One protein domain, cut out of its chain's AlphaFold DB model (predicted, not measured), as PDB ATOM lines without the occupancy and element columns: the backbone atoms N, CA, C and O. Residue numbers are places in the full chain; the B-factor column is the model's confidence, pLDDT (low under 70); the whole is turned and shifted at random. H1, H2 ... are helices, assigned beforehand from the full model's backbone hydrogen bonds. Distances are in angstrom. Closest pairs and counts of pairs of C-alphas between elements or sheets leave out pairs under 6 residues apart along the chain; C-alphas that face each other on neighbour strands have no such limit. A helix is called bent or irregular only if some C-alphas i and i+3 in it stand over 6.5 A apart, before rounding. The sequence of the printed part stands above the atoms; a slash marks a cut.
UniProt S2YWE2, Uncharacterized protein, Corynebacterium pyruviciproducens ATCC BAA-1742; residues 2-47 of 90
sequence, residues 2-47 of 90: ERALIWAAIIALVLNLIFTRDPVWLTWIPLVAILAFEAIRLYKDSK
ATOM      1  N   GLU A   2      58.347  32.108 -59.889       55.12
ATOM      2  CA  GLU A   2      58.032  32.958 -58.716       55.12
ATOM      3  C   GLU A   2      56.577  32.878 -58.228       55.12
ATOM      4  O   GLU A   2      56.328  32.750 -57.035       55.12
ATOM      5  N   ARG A   3      55.595  32.848 -59.141       55.97
ATOM      6  CA  ARG A   3      54.174  32.711 -58.767       55.97
ATOM      7  C   ARG A   3      53.861  31.411 -58.022       55.97
ATOM      8  O   ARG A   3      53.009  31.415 -57.143       55.97
ATOM      9  N   ALA A   4      54.541  30.314 -58.355       70.69
ATOM     10  CA  ALA A   4      54.331  29.029 -57.689       70.69
ATOM     11  C   ALA A   4      54.894  29.037 -56.260       70.69
ATOM     12  O   ALA A   4      54.283  28.470 -55.359       70.69
ATOM     13  N   LEU A   5      56.012  29.739 -56.039       77.75
ATOM     14  CA  LEU A   5      56.603  29.922 -54.711       77.75
ATOM     15  C   LEU A   5      55.716  30.785 -53.806       77.75
ATOM     16  O   LEU A   5      55.556  30.466 -52.632       77.75
ATOM     17  N   ILE A   6      55.076  31.821 -54.360       76.62
ATOM     18  CA  ILE A   6      54.111  32.656 -53.626       76.62
ATOM     19  C   ILE A   6      52.914  31.814 -53.170       76.62
ATOM     20  O   ILE A   6      52.542  31.855 -51.999       76.62
ATOM     21  N   TRP A   7      52.350  30.993 -54.059       76.19
ATOM     22  CA  TRP A   7      51.252  30.094 -53.693       76.19
ATOM     23  C   TRP A   7      51.665  29.052 -52.648       76.19
ATOM     24  O   TRP A   7      50.917  28.820 -51.702       76.19
ATOM     25  N   ALA A   8      52.863  28.475 -52.762       79.69
ATOM     26  CA  ALA A   8      53.383  27.531 -51.774       79.69
ATOM     27  C   ALA A   8      53.580  28.179 -50.391       79.69
ATOM     28  O   ALA A   8      53.230  27.572 -49.380       79.69
ATOM     29  N   ALA A   9      54.070  29.422 -50.337       81.19
ATOM     30  CA  ALA A   9      54.225  30.174 -49.093       81.19
ATOM     31  C   ALA A   9      52.872  30.496 -48.435       81.19
ATOM     32  O   ALA A   9      52.729  30.351 -47.223       81.19
ATOM     33  N   ILE A  10      51.862  30.864 -49.232       81.88
ATOM     34  CA  ILE A  10      50.496  31.101 -48.743       81.88
ATOM     35  C   ILE A  10      49.902  29.809 -48.167       81.88
ATOM     36  O   ILE A  10      49.358  29.824 -47.066       81.88
ATOM     37  N   ILE A  11      50.045  28.681 -48.867       83.19
ATOM     38  CA  ILE A  11      49.547  27.380 -48.395       83.19
ATOM     39  C   ILE A  11      50.254  26.966 -47.099       83.19
ATOM     40  O   ILE A  11      49.593  26.551 -46.151       83.19
ATOM     41  N   ALA A  12      51.579  27.122 -47.025       81.88
ATOM     42  CA  ALA A  12      52.346  26.819 -45.821       81.88
ATOM     43  C   ALA A  12      51.925  27.696 -44.630       81.88
ATOM     44  O   ALA A  12      51.799  27.190 -43.520       81.88
ATOM     45  N   LEU A  13      51.648  28.984 -44.862       78.44
ATOM     46  CA  LEU A  13      51.154  29.906 -43.839       78.44
ATOM     47  C   LEU A  13      49.764  29.500 -43.329       78.44
ATOM     48  O   LEU A  13      49.544  29.474 -42.122       78.44
ATOM     49  N   VAL A  14      48.851  29.131 -44.234       76.94
ATOM     50  CA  VAL A  14      47.501  28.656 -43.885       76.94
ATOM     51  C   VAL A  14      47.564  27.355 -43.088       76.94
ATOM     52  O   VAL A  14      46.912  27.242 -42.054       76.94
ATOM     53  N   LEU A  15      48.375  26.386 -43.521       77.69
ATOM     54  CA  LEU A  15      48.566  25.139 -42.780       77.69
ATOM     55  C   LEU A  15      49.177  25.409 -41.403       77.69
ATOM     56  O   LEU A  15      48.689  24.878 -40.408       77.69
ATOM     57  N   ASN A  16      50.190  26.274 -41.322       71.56
ATOM     58  CA  ASN A  16      50.805  26.637 -40.052       71.56
ATOM     59  C   ASN A  16      49.780  27.272 -39.100       71.56
ATOM     60  O   ASN A  16      49.709  26.850 -37.954       71.56
ATOM     61  N   LEU A  17      48.927  28.186 -39.577       66.81
ATOM     62  CA  LEU A  17      47.840  28.802 -38.800       66.81
ATOM     63  C   LEU A  17      46.796  27.794 -38.289       66.81
ATOM     64  O   LEU A  17      46.234  28.000 -37.222       66.81
ATOM     65  N   ILE A  18      46.537  26.707 -39.024       67.50
ATOM     66  CA  ILE A  18      45.611  25.643 -38.596       67.50
ATOM     67  C   ILE A  18      46.267  24.730 -37.541       67.50
ATOM     68  O   ILE A  18      45.598  24.274 -36.613       67.50
ATOM     69  N   PHE A  19      47.567  24.441 -37.680       67.62
ATOM     70  CA  PHE A  19      48.295  23.520 -36.796       67.62
ATOM     71  C   PHE A  19      48.866  24.182 -35.537       67.62
ATOM     72  O   PHE A  19      48.964  23.524 -34.496       67.62
ATOM     73  N   THR A  20      49.205  25.472 -35.585       62.31
ATOM     74  CA  THR A  20      49.417  26.257 -34.369       62.31
ATOM     75  C   THR A  20      48.049  26.449 -33.730       62.31
ATOM     76  O   THR A  20      47.212  27.195 -34.217       62.31
ATOM     77  N   ARG A  21      47.789  25.715 -32.641       59.41
ATOM     78  CA  ARG A  21      46.561  25.764 -31.821       59.41
ATOM     79  C   ARG A  21      46.349  27.122 -31.122       59.41
ATOM     80  O   ARG A  21      45.864  27.164 -29.996       59.41
ATOM     81  N   ASP A  22      46.759  28.219 -31.744       65.94
ATOM     82  CA  ASP A  22      46.642  29.562 -31.207       65.94
ATOM     83  C   ASP A  22      45.278  30.143 -31.610       65.94
ATOM     84  O   ASP A  22      45.058  30.413 -32.791       65.94
ATOM     85  N   PRO A  23      44.331  30.336 -30.678       64.94
ATOM     86  CA  PRO A  23      42.969  30.773 -30.995       64.94
ATOM     87  C   PRO A  23      42.901  32.119 -31.736       64.94
ATOM     88  O   PRO A  23      41.848  32.456 -32.273       64.94
ATOM     89  N   VAL A  24      44.008  32.863 -31.834       68.19
ATOM     90  CA  VAL A  24      44.129  34.055 -32.681       68.19
ATOM     91  C   VAL A  24      43.872  33.745 -34.164       68.19
ATOM     92  O   VAL A  24      43.343  34.597 -34.868       68.19
ATOM     93  N   TRP A  25      44.135  32.536 -34.679       65.94
ATOM     94  CA  TRP A  25      43.819  32.232 -36.087       65.94
ATOM     95  C   TRP A  25      42.305  32.310 -36.377       65.94
ATOM     96  O   TRP A  25      41.897  32.709 -37.471       65.94
ATOM     97  N   LEU A  26      41.463  32.029 -35.374       67.31
ATOM     98  CA  LEU A  26      40.005  32.130 -35.483       67.31
ATOM     99  C   LEU A  26      39.540  33.578 -35.690       67.31
ATOM    100  O   LEU A  26      38.507  33.796 -36.323       67.31
ATOM    101  N   THR A  27      40.303  34.580 -35.233       69.69
ATOM    102  CA  THR A  27      39.952  35.995 -35.448       69.69
ATOM    103  C   THR A  27      40.132  36.429 -36.901       69.69
ATOM    104  O   THR A  27      39.564  37.437 -37.312       69.69
ATOM    105  N   TRP A  28      40.870  35.659 -37.707       68.25
ATOM    106  CA  TRP A  28      41.041  35.913 -39.140       68.25
ATOM    107  C   TRP A  28      39.915  35.322 -39.993       68.25
ATOM    108  O   TRP A  28      39.720  35.777 -41.117       68.25
ATOM    109  N   ILE A  29      39.131  34.369 -39.472       73.88
ATOM    110  CA  ILE A  29      37.966  33.796 -40.170       73.88
ATOM    111  C   ILE A  29      36.987  34.885 -40.643       73.88
ATOM    112  O   ILE A  29      36.650  34.875 -41.829       73.88
ATOM    113  N   PRO A  30      36.550  35.845 -39.799       75.50
ATOM    114  CA  PRO A  30      35.677  36.917 -40.266       75.50
ATOM    115  C   PRO A  30      36.335  37.788 -41.343       75.50
ATOM    116  O   PRO A  30      35.662  38.167 -42.297       75.50
ATOM    117  N   LEU A  31      37.645  38.046 -41.256       78.69
ATOM    118  CA  LEU A  31      38.356  38.825 -42.276       78.69
ATOM    119  C   LEU A  31      38.406  38.088 -43.624       78.69
ATOM    120  O   LEU A  31      38.111  38.676 -44.662       78.69
ATOM    121  N   VAL A  32      38.719  36.791 -43.614       78.56
ATOM    122  CA  VAL A  32      38.715  35.944 -44.817       78.56
ATOM    123  C   VAL A  32      37.304  35.826 -45.398       78.56
ATOM    124  O   VAL A  32      37.146  35.872 -46.615       78.56
ATOM    125  N   ALA A  33      36.272  35.733 -44.556       76.75
ATOM    126  CA  ALA A  33      34.880  35.699 -44.999       76.75
ATOM    127  C   ALA A  33      34.450  37.013 -45.675       76.75
ATOM    128  O   ALA A  33      33.778  36.966 -46.704       76.75
ATOM    129  N   ILE A  34      34.872  38.171 -45.150       81.69
ATOM    130  CA  ILE A  34      34.622  39.484 -45.771       81.69
ATOM    131  C   ILE A  34      35.311  39.567 -47.135       81.69
ATOM    132  O   ILE A  34      34.659  39.894 -48.124       81.69
ATOM    133  N   LEU A  35      36.594  39.202 -47.208       79.25
ATOM    134  CA  LEU A  35      37.349  39.199 -48.465       79.25
ATOM    135  C   LEU A  35      36.743  38.234 -49.495       79.25
ATOM    136  O   LEU A  35      36.639  38.570 -50.672       79.25
ATOM    137  N   ALA A  36      36.293  37.053 -49.064       82.00
ATOM    138  CA  ALA A  36      35.602  36.102 -49.930       82.00
ATOM    139  C   ALA A  36      34.250  36.650 -50.416       82.00
ATOM    140  O   ALA A  36      33.912  36.494 -51.588       82.00
ATOM    141  N   PHE A  37      33.486  37.321 -49.549       83.69
ATOM    142  CA  PHE A  37      32.210  37.935 -49.916       83.69
ATOM    143  C   PHE A  37      32.393  39.084 -50.913       83.69
ATOM    144  O   PHE A  37      31.665  39.155 -51.903       83.69
ATOM    145  N   GLU A  38      33.392  39.944 -50.706       80.38
ATOM    146  CA  GLU A  38      33.761  40.982 -51.669       80.38
ATOM    147  C   GLU A  38      34.223  40.384 -52.992       80.38
ATOM    148  O   GLU A  38      33.762  40.831 -54.036       80.38
ATOM    149  N   ALA A  39      35.049  39.337 -52.978       77.88
ATOM    150  CA  ALA A  39      35.475  38.661 -54.200       77.88
ATOM    151  C   ALA A  39      34.287  38.057 -54.968       77.88
ATOM    152  O   ALA A  39      34.214  38.188 -56.189       77.88
ATOM    153  N   ILE A  40      33.321  37.445 -54.272       78.19
ATOM    154  CA  ILE A  40      32.085  36.928 -54.880       78.19
ATOM    155  C   ILE A  40      31.237  38.071 -55.439       78.19
ATOM    156  O   ILE A  40      30.695  37.946 -56.536       78.19
ATOM    157  N   ARG A  41      31.122  39.186 -54.713       75.44
ATOM    158  CA  ARG A  41      30.382  40.368 -55.161       75.44
ATOM    159  C   ARG A  41      31.028  40.985 -56.396       75.44
ATOM    160  O   ARG A  41      30.338  41.190 -57.382       75.44
ATOM    161  N   LEU A  42      32.347  41.162 -56.395       73.06
ATOM    162  CA  LEU A  42      33.108  41.661 -57.538       73.06
ATOM    163  C   LEU A  42      33.021  40.697 -58.733       73.06
ATOM    164  O   LEU A  42      32.889  41.123 -59.877       73.06
ATOM    165  N   TYR A  43      33.040  39.383 -58.491       70.94
ATOM    166  CA  TYR A  43      32.817  38.368 -59.524       70.94
ATOM    167  C   TYR A  43      31.396  38.438 -60.102       70.94
ATOM    168  O   TYR A  43      31.195  38.331 -61.312       70.94
ATOM    169  N   LYS A  44      30.397  38.654 -59.244       64.50
ATOM    170  CA  LYS A  44      29.004  38.827 -59.650       64.50
ATOM    171  C   LYS A  44      28.773  40.151 -60.382       64.50
ATOM    172  O   LYS A  44      27.992  40.154 -61.313       64.50
ATOM    173  N   ASP A  45      29.467  41.226 -60.019       61.66
ATOM    174  CA  ASP A  45      29.362  42.533 -60.681       61.66
ATOM    175  C   ASP A  45      30.163  42.572 -62.001       61.66
ATOM    176  O   ASP A  45      29.750  43.184 -62.988       61.66
ATOM    177  N   SER A  46      31.297  41.863 -62.065       59.72
ATOM    178  CA  SER A  46      32.077  41.682 -63.302       59.72
ATOM    179  C   SER A  46      31.346  40.814 -64.326       59.72
ATOM    180  O   SER A  46      31.420  41.095 -65.526       59.72
ATOM    181  N   LYS A  47      30.549  39.838 -63.876       55.44
ATOM    182  CA  LYS A  47      29.468  39.271 -64.679       55.44
ATOM    183  C   LYS A  47      28.312  40.264 -64.718       55.44
ATOM    184  O   LYS A  47      27.355  40.125 -63.967       55.44
TER     185      LYS A  47
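Overview. This is residues 2 to 47 of the 90 residues of an uncharacterized protein of Corynebacterium pyruviciproducens ATCC BAA-1742 (UniProt S2YWE2). Two long helices, H1 and then H2, make an open, flat V, meeting near the corner where a tight link joins them. Away from the corner, residues 2 to 13 of H1 and 29 to 46 of H2 stand free. The printed part has 46 residues, is all helix with no named strand, and is only just loose, close to extended, with a radius of gyration of the C-alphas of 13.7 A and spans of 38 by 30 by 9 A.

Arrangement. H1, residues 2 to 19, and H2, residues 23 to 46, are close but not clearly touching; their closest C-alphas, of Leu 17 and Trp 25, are 5.9 A apart. They run opposite ways at a steep tilt of 44 degrees. Every O i to N i+4 pair is within hydrogen-bond range in H1, and 15 of 20 in H2.

Along the chain. H1 begins at C-alpha 2 (58.032, 32.958, -58.716) and is 25.8 A long from first to last C-alpha. H2 is 35.8 A long, ends at C-alpha 46 (32.077, 41.682, -63.302), and is only just irregular: C-alphas 27 and 30 are 6.51 A apart.

Size, cuts and confidence. The C-alphas farthest apart, of Arg 21 and Lys 47, are 39.4 A apart. The printed part has no cut. Its mean pLDDT is 72.3, with residues 2 to 3, 17 to 28 and 44 to 47 of the model under 70.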